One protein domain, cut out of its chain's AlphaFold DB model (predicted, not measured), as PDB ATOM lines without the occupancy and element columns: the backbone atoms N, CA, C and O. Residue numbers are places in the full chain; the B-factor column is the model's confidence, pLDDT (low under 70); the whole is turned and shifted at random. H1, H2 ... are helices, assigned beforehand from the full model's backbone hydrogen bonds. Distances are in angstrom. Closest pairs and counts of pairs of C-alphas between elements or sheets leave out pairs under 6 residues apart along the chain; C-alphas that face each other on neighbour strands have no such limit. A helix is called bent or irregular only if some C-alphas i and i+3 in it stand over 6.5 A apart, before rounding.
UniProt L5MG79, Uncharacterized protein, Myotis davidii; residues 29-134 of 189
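Overview. This is residues 29 to 134 of the 189 residues of an uncharacterized protein of Myotis davidii (UniProt L5MG79). The long helix H3 and H4 fold back on each other as a helical hairpin, H2 lies along the other side of H4, and H1 bridges H2 and H3, making a ring of four helices. A long link from H2 to H3 loops past the end away from H1, where residues 79 to 85 stick out. The printed part has 106 residues with four named helices, in the order H1, H2, H3, H4, and no named strand; the class is all helix. It is only just loose, close to compact, with a radius of gyration of the C-alphas of 15.7 A and spans of 51 by 24 by 22 A.

Along the chain. The longest helix, H3, takes residues 86 to 109 and is 35.2 A long, from C-alpha 86 at (105.422, 180.372, 117.811). H4, residues 114 to 132, measures 26.9 A and ends at C-alpha 132 at (107.670, 187.187, 110.183). H2, residues 50 to 67, measures 25.1 A, has a kink of 29 degrees near residue 61 and is only just irregular: C-alphas 62 and 65 are 6.9 A apart. H1 holds residues 34 to 45, from C-alpha 34 at (131.165, 176.258, 109.503).

Arrangement. H3 and H4 touch as a hairpin at a shallow tilt of 15 degrees, opposite ways; their closest C-alphas, Met 100 and Ala 121, are 6.4 A apart. H4 touches H2 the same way at a shallow 23 degrees, closest at the C-alphas of Pro 119 and Ala 62, 5.2 A. H3, with residues 101 to 109 alone, touches residues 40 to 44 of H1, closest at the C-alphas of Ala 108 and Phe 44, 4.8 A. H1 touches residues 51 to 59 of H2 at a steep tilt of 59 degrees, closest at the C-alphas of Cys 41 and Cys 55, 5.7 A. H2 and H3 are apart. Every O i to N i+4 pair is within hydrogen-bond range in H1, against 11 of 14 in H2, 19 of 20 in H3 and 14 of 15 in H4.

Size, cuts and confidence. The C-alphas of Gly 49 and Ser 80 are the farthest apart, 52.1 A. The printed part has no cut; the link from H2 to H3, residues 68 to 85, is long. In this model pLDDT is under 70 at residue 48, residues 65 to 91 and residues 129 to 134.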
ATOM      1  N   LEU A  29     125.218 182.239 110.496       70.06
ATOM      2  CA  LEU A  29     125.975 181.464 111.489       70.06
ATOM      3  C   LEU A  29     125.086 180.799 112.562       70.06
ATOM      4  O   LEU A  29     125.529 179.853 113.205       70.06
ATOM      5  N   CYS A  30     123.850 181.270 112.769       71.50
ATOM      6  CA  CYS A  30     122.894 180.668 113.709       71.50
ATOM      7  C   CYS A  30     122.159 179.455 113.120       71.50
ATOM      8  O   CYS A  30     121.688 178.613 113.882       71.50
ATOM      9  N   PHE A  31     122.065 179.369 111.788       72.81
ATOM     10  CA  PHE A  31     121.373 178.292 111.067       72.81
ATOM     11  C   PHE A  31     122.308 177.419 110.218       72.81
ATOM     12  O   PHE A  31     121.866 176.409 109.683       72.81
ATOM     13  N   THR A  32     123.595 177.769 110.109       74.88
ATOM     14  CA  THR A  32     124.609 176.954 109.424       74.88
ATOM     15  C   THR A  32     125.863 176.795 110.276       74.88
ATOM     16  O   THR A  32     126.421 177.755 110.814       74.88
ATOM     17  N   SER A  33     126.365 175.568 110.351       80.88
ATOM     18  CA  SER A  33     127.707 175.287 110.850       80.88
ATOM     19  C   SER A  33     128.776 175.758 109.857       80.88
ATOM     20  O   SER A  33     128.552 175.815 108.646       80.88
ATOM     21  N   TYR A  34     129.989 176.021 110.354       83.12
ATOM     22  CA  TYR A  34     131.165 176.258 109.503       83.12
ATOM     23  C   TYR A  34     131.362 175.126 108.476       83.12
ATOM     24  O   TYR A  34     131.583 175.371 107.293       83.12
ATOM     25  N   SER A  35     131.168 173.871 108.896       83.31
ATOM     26  CA  SER A  35     131.235 172.710 108.003       83.31
ATOM     27  C   SER A  35     130.196 172.716 106.878       83.31
ATOM     28  O   SER A  35     130.475 172.169 105.815       83.31
ATOM     29  N   GLU A  36     129.017 173.309 107.073       85.56
ATOM     30  CA  GLU A  36     128.001 173.424 106.018       85.56
ATOM     31  C   GLU A  36     128.339 174.537 105.029       85.56
ATOM     32  O   GLU A  36     128.309 174.284 103.826       85.56
ATOM     33  N   ARG A  37     128.769 175.716 105.501       86.56
ATOM     34  CA  ARG A  37     129.236 176.804 104.618       86.56
ATOM     35  C   ARG A  37     130.394 176.358 103.729       86.56
ATOM     36  O   ARG A  37     130.342 176.532 102.510       86.56
ATOM     37  N   ILE A  38     131.379 175.672 104.314       88.12
ATOM     38  CA  ILE A  38     132.488 175.077 103.565       88.12
ATOM     39  C   ILE A  38     131.986 174.042 102.547       88.12
ATOM     40  O   ILE A  38     132.439 174.072 101.407       88.12
ATOM     41  N   ARG A  39     131.024 173.169 102.885       88.88
ATOM     42  CA  ARG A  39     130.450 172.195 101.926       88.88
ATOM     43  C   ARG A  39     129.711 172.859 100.762       88.88
ATOM     44  O   ARG A  39     129.871 172.410  99.626       88.88
ATOM     45  N   ILE A  40     128.951 173.930 101.010       89.12
ATOM     46  CA  ILE A  40     128.306 174.720  99.946       89.12
ATOM     47  C   ILE A  40     129.392 175.233  98.992       89.12
ATOM     48  O   ILE A  40     129.362 174.943  97.795       89.12
ATOM     49  N   CYS A  41     130.420 175.895  99.526       90.44
ATOM     50  CA  CYS A  41     131.509 176.437  98.719       90.44
ATOM     51  C   CYS A  41     132.336 175.369  97.992       90.44
ATOM     52  O   CYS A  41     132.633 175.532  96.811       90.44
ATOM     53  N   GLN A  42     132.635 174.236  98.629       90.31
ATOM     54  CA  GLN A  42     133.303 173.100  97.985       90.31
ATOM     55  C   GLN A  42     132.504 172.540  96.799       90.31
ATOM     56  O   GLN A  42     133.110 172.026  95.858       90.31
ATOM     57  N   THR A  43     131.174 172.673  96.807       88.31
ATOM     58  CA  THR A  43     130.324 172.278  95.673       88.31
ATOM     59  C   THR A  43     130.452 173.259  94.500       88.31
ATOM     60  O   THR A  43     130.462 172.826  93.352       88.31
ATOM     61  N   PHE A  44     130.625 174.561  94.764       87.56
ATOM     62  CA  PHE A  44     130.802 175.591  93.728       87.56
ATOM     63  C   PHE A  44     132.220 175.657  93.138       87.56
ATOM     64  O   PHE A  44     132.374 175.835  91.931       87.56
ATOM     65  N   VAL A  45     133.267 175.567  93.969       89.94
ATOM     66  CA  VAL A  45     134.661 175.842  93.546       89.94
ATOM     67  C   VAL A  45     135.626 174.661  93.702       89.94
ATOM     68  O   VAL A  45     136.802 174.784  93.348       89.94
ATOM     69  N   GLY A  46     135.140 173.513  94.181       84.69
ATOM     70  CA  GLY A  46     135.923 172.299  94.403       84.69
ATOM     71  C   GLY A  46     136.467 172.158  95.830       84.69
ATOM     72  O   GLY A  46     136.475 173.092  96.628       84.69
ATOM     73  N   VAL A  47     136.938 170.951  96.156       77.31
ATOM     74  CA  VAL A  47     137.170 170.507  97.546       77.31
ATOM     75  C   VAL A  47     138.315 171.218  98.288       77.31
ATOM     76  O   VAL A  47     138.358 171.153  99.516       77.31
ATOM     77  N   ALA A  48     139.244 171.875  97.583       68.38
ATOM     78  CA  ALA A  48     140.412 172.522  98.186       68.38
ATOM     79  C   ALA A  48     140.969 173.689  97.345       68.38
ATOM     80  O   ALA A  48     141.079 173.593  96.123       68.38
ATOM     81  N   GLY A  49     141.406 174.757  98.024       70.38
ATOM     82  CA  GLY A  49     142.182 175.864  97.452       70.38
ATOM     83  C   GLY A  49     141.730 177.252  97.935       70.38
ATOM     84  O   GLY A  49     140.647 177.373  98.504       70.38
ATOM     85  N   PRO A  50     142.487 178.326  97.625       78.75
ATOM     86  CA  PRO A  50     142.183 179.712  98.033       78.75
ATOM     87  C   PRO A  50     140.919 180.296  97.369       78.75
ATOM     88  O   PRO A  50     140.598 181.471  97.523       78.75
ATOM     89  N   LYS A  51     140.211 179.492  96.568       84.06
ATOM     90  CA  LYS A  51     138.885 179.814  96.037       84.06
ATOM     91  C   LYS A  51     137.781 179.533  97.061       84.06
ATOM     92  O   LYS A  51     136.743 180.176  96.984       84.06
ATOM     93  N   VAL A  52     137.996 178.596  97.994       88.62
ATOM     94  CA  VAL A  52     137.007 178.238  99.024       88.62
ATOM     95  C   VAL A  52     136.865 179.375 100.036       88.62
ATOM     96  O   VAL A  52     135.743 179.798 100.272       88.62
ATOM     97  N   GLU A  53     137.976 179.946 100.522       87.56
ATOM     98  CA  GLU A  53     137.959 181.146 101.385       87.56
ATOM     99  C   GLU A  53     137.220 182.307 100.711       87.56
ATOM    100  O   GLU A  53     136.287 182.851 101.283       87.56
ATOM    101  N   LYS A  54     137.540 182.626  99.449       90.69
ATOM    102  CA  LYS A  54     136.847 183.690  98.695       90.69
ATOM    103  C   LYS A  54     135.355 183.429  98.492       90.69
ATOM    104  O   LYS A  54     134.573 184.371  98.406       90.69
ATOM    105  N   CYS A  55     134.960 182.163  98.383       91.62
ATOM    106  CA  CYS A  55     133.556 181.784  98.331       91.62
ATOM    107  C   CYS A  55     132.883 181.966  99.701       91.62
ATOM    108  O   CYS A  55     131.775 182.491  99.749       91.62
ATOM    109  N   GLU A  56     133.540 181.600 100.807       88.88
ATOM    110  CA  GLU A  56     133.007 181.831 102.155       88.88
ATOM    111  C   GLU A  56     132.907 183.332 102.464       88.88
ATOM    112  O   GLU A  56     131.850 183.783 102.890       88.88
ATOM    113  N   GLU A  57     133.924 184.131 102.126       88.94
ATOM    114  CA  GLU A  57     133.880 185.599 102.204       88.94
ATOM    115  C   GLU A  57     132.712 186.179 101.389       88.94
ATOM    116  O   GLU A  57     132.009 187.069 101.866       88.94
ATOM    117  N   ALA A  58     132.465 185.676 100.173       91.06
ATOM    118  CA  ALA A  58     131.344 186.111  99.340       91.06
ATOM    119  C   ALA A  58     129.979 185.694  99.918       91.06
ATOM    120  O   ALA A  58     129.017 186.461  99.836       91.06
ATOM    121  N   LEU A  59     129.892 184.504 100.519       88.19
ATOM    122  CA  LEU A  59     128.699 184.012 101.204       88.19
ATOM    123  C   LEU A  59     128.405 184.867 102.444       88.19
ATOM    124  O   LEU A  59     127.303 185.391 102.587       88.19
ATOM    125  N   GLU A  60     129.393 185.083 103.311       85.94
ATOM    126  CA  GLU A  60     129.243 185.940 104.486       85.94
ATOM    127  C   GLU A  60     128.944 187.392 104.091       85.94
ATOM    128  O   GLU A  60     128.073 188.009 104.697       85.94
ATOM    129  N   ALA A  61     129.567 187.934 103.038       88.31
ATOM    130  CA  ALA A  61     129.281 189.283 102.548       88.31
ATOM    131  C   ALA A  61     127.842 189.437 102.022       88.31
ATOM    132  O   ALA A  61     127.189 190.434 102.337       88.31
ATOM    133  N   ALA A  62     127.325 188.458 101.271       87.25
ATOM    134  CA  ALA A  62     125.940 188.465 100.795       87.25
ATOM    135  C   ALA A  62     124.934 188.419 101.960       87.25
ATOM    136  O   ALA A  62     123.926 189.130 101.943       87.25
ATOM    137  N   PHE A  63     125.238 187.639 103.001       82.56
ATOM    138  CA  PHE A  63     124.385 187.486 104.180       82.56
ATOM    139  C   PHE A  63     124.667 188.509 105.294       82.56
ATOM    140  O   PHE A  63     123.888 188.612 106.238       82.56
ATOM    141  N   LYS A  64     125.708 189.340 105.181       77.12
ATOM    142  CA  LYS A  64     126.045 190.359 106.186       77.12
ATOM    143  C   LYS A  64     124.896 191.335 106.425       77.12
ATOM    144  O   LYS A  64     124.524 191.591 107.561       77.12
ATOM    145  N   GLY A  65     124.246 191.780 105.351       65.50
ATOM    146  CA  GLY A  65     123.067 192.642 105.436       65.50
ATOM    147  C   GLY A  65     121.773 191.941 105.884       65.50
ATOM    148  O   GLY A  65     120.704 192.533 105.733       65.50
ATOM    149  N   LEU A  66     121.840 190.692 106.358       63.56
ATOM    150  CA  LEU A  66     120.818 190.037 107.185       63.56
ATOM    151  C   LEU A  66     121.194 190.091 108.677       63.56
ATOM    152  O   LEU A  66     120.300 190.216 109.507       63.56
ATOM    153  N   LEU A  67     122.494 190.083 109.013       53.06
ATOM    154  CA  LEU A  67     123.015 190.240 110.384       53.06
ATOM    155  C   LEU A  67     122.645 191.602 110.980       53.06
ATOM    156  O   LEU A  67     122.195 191.677 112.116       53.06
ATOM    157  N   ASP A  68     122.768 192.664 110.180       42.00
ATOM    158  CA  ASP A  68     122.454 194.041 110.591       42.00
ATOM    159  C   ASP A  68     120.935 194.304 110.715       42.00
ATOM    160  O   ASP A  68     120.507 195.414 111.039       42.00
ATOM    161  N   THR A  69     120.087 193.305 110.436       44.69
ATOM    162  CA  THR A  69     118.642 193.431 110.638       44.69
ATOM    163  C   THR A  69     118.329 193.154 112.100       44.69
ATOM    164  O   THR A  69     118.159 192.000 112.482       44.69
ATOM    165  N   GLU A  70     118.195 194.215 112.906       34.72
ATOM    166  CA  GLU A  70     117.675 194.123 114.276       34.72
ATOM    167  C   GLU A  70     116.289 193.444 114.281       34.72
ATOM    168  O   GLU A  70     115.229 194.066 114.099       34.72
ATOM    169  N   ILE A  71     116.307 192.133 114.504       35.03
ATOM    170  CA  ILE A  71     115.263 191.422 115.224       35.03
ATOM    171  C   ILE A  71     115.508 191.799 116.684       35.03
ATOM    172  O   ILE A  71     116.608 191.637 117.205       35.03
ATOM    173  N   SER A  72     114.526 192.429 117.324       32.47
ATOM    174  CA  SER A  72     114.653 192.728 118.750       32.47
ATOM    175  C   SER A  72     114.492 191.426 119.521       32.47
ATOM    176  O   SER A  72     113.433 190.807 119.430       32.47
ATOM    177  N   GLU A  73     115.500 191.032 120.303       34.41
ATOM    178  CA  GLU A  73     115.298 190.010 121.326       34.41
ATOM    179  C   GLU A  73     114.309 190.544 122.358       34.41
ATOM    180  O   GLU A  73     114.643 191.338 123.238       34.41
ATOM    181  N   GLU A  74     113.081 190.063 122.266       33.56
ATOM    182  CA  GLU A  74     112.323 189.737 123.458       33.56
ATOM    183  C   GLU A  74     112.515 188.234 123.665       33.56
ATOM    184  O   GLU A  74     111.956 187.426 122.926       33.56
ATOM    185  N   THR A  75     113.345 187.842 124.639       32.34
ATOM    186  CA  THR A  75     113.430 186.441 125.070       32.34
ATOM    187  C   THR A  75     112.059 186.022 125.610       32.34
ATOM    188  O   THR A  75     111.613 186.575 126.618       32.34
ATOM    189  N   PRO A  76     111.353 185.071 124.973       34.47
ATOM    190  CA  PRO A  76     109.963 184.807 125.301       34.47
ATOM    191  C   PRO A  76     109.851 183.677 126.329       34.47
ATOM    192  O   PRO A  76     110.334 182.565 126.100       34.47
ATOM    193  N   PRO A  77     109.133 183.889 127.438       32.06
ATOM    194  CA  PRO A  77     108.522 182.808 128.190       32.06
ATOM    195  C   PRO A  77     107.087 182.539 127.626       32.06
ATOM    196  O   PRO A  77     106.490 183.446 127.054       32.06
ATOM    197  N   PRO A  78     106.501 181.316 127.669       57.38
ATOM    198  CA  PRO A  78     105.822 180.821 126.451       57.38
ATOM    199  C   PRO A  78     104.367 180.284 126.601       57.38
ATOM    200  O   PRO A  78     104.163 179.065 126.604       57.38
ATOM    201  N   SER A  79     103.327 181.128 126.719       45.41
ATOM    202  CA  SER A  79     101.906 180.681 126.803       45.41
ATOM    203  C   SER A  79     100.912 181.561 126.026       45.41
ATOM    204  O   SER A  79     101.276 182.632 125.562       45.41
ATOM    205  N   SER A  80      99.648 181.168 125.811       37.91
ATOM    206  CA  SER A  80      98.918 179.929 126.158       37.91
ATOM    207  C   SER A  80      98.136 179.431 124.934       37.91
ATOM    208  O   SER A  80      97.413 180.204 124.321       37.91
ATOM    209  N   ARG A  81      98.209 178.128 124.615       35.00
ATOM    210  CA  ARG A  81      97.353 177.421 123.625       35.00
ATOM    211  C   ARG A  81      97.179 178.055 122.226       35.00
ATOM    212  O   ARG A  81      96.178 177.800 121.567       35.00
ATOM    213  N   ALA A  82      98.214 178.698 121.698       36.16
ATOM    214  CA  ALA A  82      98.525 178.607 120.269       36.16
ATOM    215  C   ALA A  82      99.627 177.544 120.095       36.16
ATOM    216  O   ALA A  82     100.796 177.870 119.911       36.16
ATOM    217  N   LEU A  83      99.279 176.259 120.267       32.00
ATOM    218  CA  LEU A  83     100.245 175.167 120.517       32.00
ATOM    219  C   LEU A  83     101.122 174.767 119.304       32.00
ATOM    220  O   LEU A  83     101.750 173.715 119.330       32.00
ATOM    221  N   GLY A  84     101.158 175.584 118.253       33.62
ATOM    222  CA  GLY A  84     101.916 175.331 117.029       33.62
ATOM    223  C   GLY A  84     102.119 176.567 116.152       33.62
ATOM    224  O   GLY A  84     102.180 176.408 114.949       33.62
ATOM    225  N   VAL A  85     102.156 177.781 116.728       36.00
ATOM    226  CA  VAL A  85     102.297 179.039 115.948       36.00
ATOM    227  C   VAL A  85     103.600 179.794 116.254       36.00
ATOM    228  O   VAL A  85     104.120 180.476 115.389       36.00
ATOM    229  N   TYR A  86     104.190 179.640 117.448       41.22
ATOM    230  CA  TYR A  86     105.422 180.372 117.811       41.22
ATOM    231  C   TYR A  86     106.718 179.545 117.681       41.22
ATOM    232  O   TYR A  86     107.797 180.085 117.463       41.22
ATOM    233  N   TYR A  87     106.623 178.211 117.747       43.84
ATOM    234  CA  TYR A  87     107.691 177.350 117.215       43.84
ATOM    235  C   TYR A  87     107.710 177.367 115.681       43.84
ATOM    236  O   TYR A  87     108.748 177.079 115.091       43.84
ATOM    237  N   ASP A  88     106.582 177.727 115.063       49.91
ATOM    238  CA  ASP A  88     106.397 177.756 113.615       49.91
ATOM    239  C   ASP A  88     107.302 178.801 112.965       49.91
ATOM    240  O   ASP A  88     108.018 178.468 112.042       49.91
ATOM    241  N   GLU A  89     107.409 180.018 113.507       55.34
ATOM    242  CA  GLU A  89     108.260 181.074 112.928       55.34
ATOM    243  C   GLU A  89     109.751 180.691 112.890       55.34
ATOM    244  O   GLU A  89     110.429 180.874 111.876       55.34
ATOM    245  N   ARG A  90     110.274 180.099 113.977       58.94
ATOM    246  CA  ARG A  90     111.671 179.636 114.041       58.94
ATOM    247  C   ARG A  90     111.895 178.343 113.251       58.94
ATOM    248  O   ARG A  90     112.974 178.195 112.680       58.94
ATOM    249  N   SER A  91     110.914 177.435 113.209       66.25
ATOM    250  CA  SER A  91     110.968 176.246 112.344       66.25
ATOM    251  C   SER A  91     110.947 176.669 110.882       66.25
ATOM    252  O   SER A  91     111.875 176.359 110.160       66.25
ATOM    253  N   HIS A  92     109.991 177.501 110.476       70.25
ATOM    254  CA  HIS A  92     109.866 178.069 109.140       70.25
ATOM    255  C   HIS A  92     111.138 178.798 108.699       70.25
ATOM    256  O   HIS A  92     111.559 178.642 107.554       70.25
ATOM    257  N   LEU A  93     111.801 179.553 109.586       74.25
ATOM    258  CA  LEU A  93     113.091 180.164 109.255       74.25
ATOM    259  C   LEU A  93     114.200 179.111 109.071       74.25
ATOM    260  O   LEU A  93     114.972 179.205 108.120       74.25
ATOM    261  N   HIS A  94     114.261 178.095 109.936       76.25
ATOM    262  CA  HIS A  94     115.189 176.966 109.808       76.25
ATOM    263  C   HIS A  94     114.948 176.155 108.521       76.25
ATOM    264  O   HIS A  94     115.891 175.800 107.815       76.25
ATOM    265  N   ASP A  95     113.689 175.910 108.177       81.94
ATOM    266  CA  ASP A  95     113.252 175.195 106.983       81.94
ATOM    267  C   ASP A  95     113.526 176.034 105.724       81.94
ATOM    268  O   ASP A  95     114.027 175.504 104.733       81.94
ATOM    269  N   SER A  96     113.351 177.359 105.795       82.75
ATOM    270  CA  SER A  96     113.765 178.309 104.749       82.75
ATOM    271  C   SER A  96     115.284 178.295 104.537       82.75
ATOM    272  O   SER A  96     115.740 178.192 103.400       82.75
ATOM    273  N   PHE A  97     116.087 178.315 105.609       82.44
ATOM    274  CA  PHE A  97     117.550 178.180 105.527       82.44
ATOM    275  C   PHE A  97     117.987 176.800 104.998       82.44
ATOM    276  O   PHE A  97     118.968 176.700 104.252       82.44
ATOM    277  N   THR A  98     117.242 175.742 105.323       85.44
ATOM    278  CA  THR A  98     117.462 174.382 104.805       85.44
ATOM    279  C   THR A  98     117.183 174.330 103.301       85.44
ATOM    280  O   THR A  98     118.035 173.896 102.525       85.44
ATOM    281  N   GLN A  99     116.035 174.853 102.861       88.06
ATOM    282  CA  GLN A  99     115.653 174.948 101.449       88.06
ATOM    283  C   GLN A  99     116.630 175.821 100.650       88.06
ATOM    284  O   GLN A  99     117.030 175.451  99.547       88.06
ATOM    285  N   MET A 100     117.064 176.949 101.215       89.62
ATOM    286  CA  MET A 100     118.089 177.822 100.642       89.62
ATOM    287  C   MET A 100     119.412 177.070 100.432       89.62
ATOM    288  O   MET A 100     120.003 177.153  99.359       89.62
ATOM    289  N   THR A 101     119.856 176.299 101.428       87.44
ATOM    290  CA  THR A 101     121.090 175.498 101.352       87.44
ATOM    291  C   THR A 101     121.011 174.440 100.249       87.44
ATOM    292  O   THR A 101     121.947 174.307  99.460       87.44
ATOM    293  N   LEU A 102     119.875 173.742 100.141       89.25
ATOM    294  CA  LEU A 102     119.622 172.775  99.070       89.25
ATOM    295  C   LEU A 102     119.598 173.450  97.689       89.25
ATOM    296  O   LEU A 102     120.257 172.973  96.771       89.25
ATOM    297  N   SER A 103     118.930 174.598  97.552       91.44
ATOM    298  CA  SER A 103     118.878 175.353  96.293       91.44
ATOM    299  C   SER A 103     120.263 175.840  95.847       91.44
ATOM    300  O   SER A 103     120.612 175.726  94.673       91.44
ATOM    301  N   LEU A 104     121.103 176.312  96.776       90.00
ATOM    302  CA  LEU A 104     122.497 176.654  96.477       90.00
ATOM    303  C   LEU A 104     123.298 175.429  96.012       90.00
ATOM    304  O   LEU A 104     124.096 175.543  95.082       90.00
ATOM    305  N   GLN A 105     123.063 174.257  96.609       88.94
ATOM    306  CA  GLN A 105     123.697 173.010  96.187       88.94
ATOM    307  C   GLN A 105     123.236 172.574  94.784       88.94
ATOM    308  O   GLN A 105     124.072 172.192  93.967       88.94
ATOM    309  N   GLU A 106     121.944 172.692  94.461       90.25
ATOM    310  CA  GLU A 106     121.408 172.435  93.116       90.25
ATOM    311  C   GLU A 106     122.054 173.356  92.069       90.25
ATOM    312  O   GLU A 106     122.587 172.872  91.066       90.25
ATOM    313  N   ILE A 107     122.102 174.669  92.334       90.81
ATOM    314  CA  ILE A 107     122.740 175.659  91.450       90.81
ATOM    315  C   ILE A 107     124.229 175.334  91.249       90.81
ATOM    316  O   ILE A 107     124.721 175.402  90.121       90.81
ATOM    317  N   ALA A 108     124.938 174.924  92.305       87.69
ATOM    318  CA  ALA A 108     126.332 174.497  92.213       87.69
ATOM    319  C   ALA A 108     126.501 173.240  91.338       87.69
ATOM    320  O   ALA A 108     127.375 173.208  90.471       87.69
ATOM    321  N   THR A 109     125.636 172.228  91.490       87.19
ATOM    322  CA  THR A 109     125.670 171.031  90.624       87.19
ATOM    323  C   THR A 109     125.345 171.336  89.158       87.19
ATOM    324  O   THR A 109     125.859 170.660  88.270       87.19
ATOM    325  N   ALA A 110     124.572 172.394  88.894       89.56
ATOM    326  CA  ALA A 110     124.297 172.919  87.557       89.56
ATOM    327  C   ALA A 110     125.408 173.841  86.997       89.56
ATOM    328  O   ALA A 110     125.208 174.466  85.956       89.56
ATOM    329  N   GLN A 111     126.567 173.941  87.666       81.62
ATOM    330  CA  GLN A 111     127.680 174.847  87.324       81.62
ATOM    331  C   GLN A 111     127.301 176.345  87.303       81.62
ATOM    332  O   GLN A 111     127.920 177.141  86.595       81.62
ATOM    333  N   GLY A 112     126.305 176.755  88.093       83.94
ATOM    334  CA  GLY A 112     125.976 178.167  88.293       83.94
ATOM    335  C   GLY A 112     127.054 178.920  89.085       83.94
ATOM    336  O   GLY A 112     127.771 178.331  89.893       83.94
ATOM    337  N   SER A 113     127.162 180.242  88.888       89.00
ATOM    338  CA  SER A 113     128.081 181.068  89.688       89.00
ATOM    339  C   SER A 113     127.492 181.413  91.059       89.00
ATOM    340  O   SER A 113     126.371 181.920  91.168       89.00
ATOM    341  N   TYR A 114     128.302 181.218  92.102       89.12
ATOM    342  CA  TYR A 114     127.996 181.626  93.472       89.12
ATOM    343  C   TYR A 114     127.838 183.151  93.619       89.12
ATOM    344  O   TYR A 114     127.065 183.613  94.455       89.12
ATOM    345  N   GLU A 115     128.491 183.930  92.750       87.50
ATOM    346  CA  GLU A 115     128.454 185.402  92.724       87.50
ATOM    347  C   GLU A 115     127.039 185.947  92.461       87.50
ATOM    348  O   GLU A 115     126.706 187.046  92.897       87.50
ATOM    349  N   VAL A 116     126.198 185.167  91.769       91.00
ATOM    350  CA  VAL A 116     124.783 185.479  91.502       91.00
ATOM    351  C   VAL A 116     123.862 184.711  92.453       91.00
ATOM    352  O   VAL A 116     122.856 185.251  92.910       91.00
ATOM    353  N   ALA A 117     124.209 183.465  92.792       91.44
ATOM    354  CA  ALA A 117     123.384 182.612  93.645       91.44
ATOM    355  C   ALA A 117     123.271 183.133  95.090       91.44
ATOM    356  O   ALA A 117     122.180 183.135  95.657       91.44
ATOM    357  N   PHE A 118     124.371 183.609  95.685       91.69
ATOM    358  CA  PHE A 118     124.391 184.089  97.071       91.69
ATOM    359  C   PHE A 118     123.573 185.370  97.315       91.69
ATOM    360  O   PHE A 118     122.769 185.355  98.249       91.69
ATOM    361  N   PRO A 119     123.683 186.460  96.521       89.81
ATOM    362  CA  PRO A 119     122.832 187.634  96.725       89.81
ATOM    363  C   PRO A 119     121.345 187.333  96.481       89.81
ATOM    364  O   PRO A 119     120.507 187.826  97.232       89.81
ATOM    365  N   TYR A 120     121.016 186.474  95.508       90.06
ATOM    366  CA  TYR A 120     119.639 186.024  95.273       90.06
ATOM    367  C   TYR A 120     119.077 185.229  96.468       90.06
ATOM    368  O   TYR A 120     117.970 185.496  96.938       90.06
ATOM    369  N   ALA A 121     119.860 184.296  97.017       89.19
ATOM    370  CA  ALA A 121     119.491 183.547  98.217       89.19
ATOM    371  C   ALA A 121     119.302 184.466  99.441       89.19
ATOM    372  O   ALA A 121     118.331 184.313 100.184       89.19
ATOM    373  N   ALA A 122     120.177 185.460  99.623       86.88
ATOM    374  CA  ALA A 122     120.058 186.444 100.697       86.88
ATOM    375  C   ALA A 122     118.796 187.319 100.555       86.88
ATOM    376  O   ALA A 122     118.132 187.607 101.552       86.88
ATOM    377  N   GLU A 123     118.416 187.706  99.333       86.69
ATOM    378  CA  GLU A 123     117.158 188.416  99.066       86.69
ATOM    379  C   GLU A 123     115.932 187.562  99.428       86.69
ATOM    380  O   GLU A 123     115.033 188.046 100.118       86.69
ATOM    381  N   LYS A 124     115.928 186.266  99.088       85.69
ATOM    382  CA  LYS A 124     114.841 185.352  99.482       85.69
ATOM    383  C   LYS A 124     114.734 185.132 100.987       85.69
ATOM    384  O   LYS A 124     113.624 185.120 101.516       85.69
ATOM    385  N   MET A 125     115.855 185.073 101.703       80.94
ATOM    386  CA  MET A 125     115.811 185.043 103.168       80.94
ATOM    387  C   MET A 125     115.299 186.365 103.761       80.94
ATOM    388  O   MET A 125     114.541 186.332 104.729       80.94
ATOM    389  N   ARG A 126     115.619 187.527 103.166       78.31
ATOM    390  CA  ARG A 126     115.046 188.825 103.584       78.31
ATOM    391  C   ARG A 126     113.530 188.875 103.408       78.31
ATOM    392  O   ARG A 126     112.850 189.358 104.310       78.31
ATOM    393  N   GLU A 127     113.002 188.372 102.290       77.94
ATOM    394  CA  GLU A 127     111.553 188.264 102.060       77.94
ATOM    395  C   GLU A 127     110.876 187.407 103.144       77.94
ATOM    396  O   GLU A 127     109.879 187.836 103.725       77.94
ATOM    397  N   ALA A 128     111.445 186.240 103.473       73.25
ATOM    398  CA  ALA A 128     110.919 185.357 104.516       73.25
ATOM    399  C   ALA A 128     110.923 186.018 105.910       73.25
ATOM    400  O   ALA A 128     109.936 185.940 106.637       73.25
ATOM    401  N   ILE A 129     111.992 186.734 106.273       69.38
ATOM    402  CA  ILE A 129     112.088 187.453 107.560       69.38
ATOM    403  C   ILE A 129     111.111 188.633 107.618       69.38
ATOM    404  O   ILE A 129     110.544 188.908 108.674       69.38
ATOM    405  N   ALA A 130     110.891 189.331 106.501       67.62
ATOM    406  CA  ALA A 130     109.938 190.435 106.443       67.62
ATOM    407  C   ALA A 130     108.501 189.969 106.736       67.62
ATOM    408  O   ALA A 130     107.781 190.664 107.448       67.62
ATOM    409  N   GLN A 131     108.119 188.775 106.264       61.44
ATOM    410  CA  GLN A 131     106.810 188.170 106.544       61.44
ATOM    411  C   GLN A 131     106.625 187.822 108.031       61.44
ATOM    412  O   GLN A 131     105.530 187.983 108.560       61.44
ATOM    413  N   LEU A 132     107.695 187.428 108.732       59.53
ATOM    414  CA  LEU A 132     107.670 187.187 110.183       59.53
ATOM    415  C   LEU A 132     107.639 188.485 111.015       59.53
ATOM    416  O   LEU A 132     107.297 188.461 112.194       59.53
ATOM    417  N   LYS A 133     108.002 189.637 110.435       52.31
ATOM    418  CA  LYS A 133     108.127 190.918 111.157       52.31
ATOM    419  C   LYS A 133     106.810 191.708 111.276       52.31
ATOM    420  O   LYS A 133     106.804 192.770 111.903       52.31
ATOM    421  N   GLU A 134     105.691 191.228 110.725       41.03
ATOM    422  CA  GLU A 134     104.383 191.898 110.842       41.03
ATOM    423  C   GLU A 134     103.748 191.740 112.242       41.03
ATOM    424  O   GLU A 134     102.827 190.960 112.480       41.03
TER     425      GLU A 134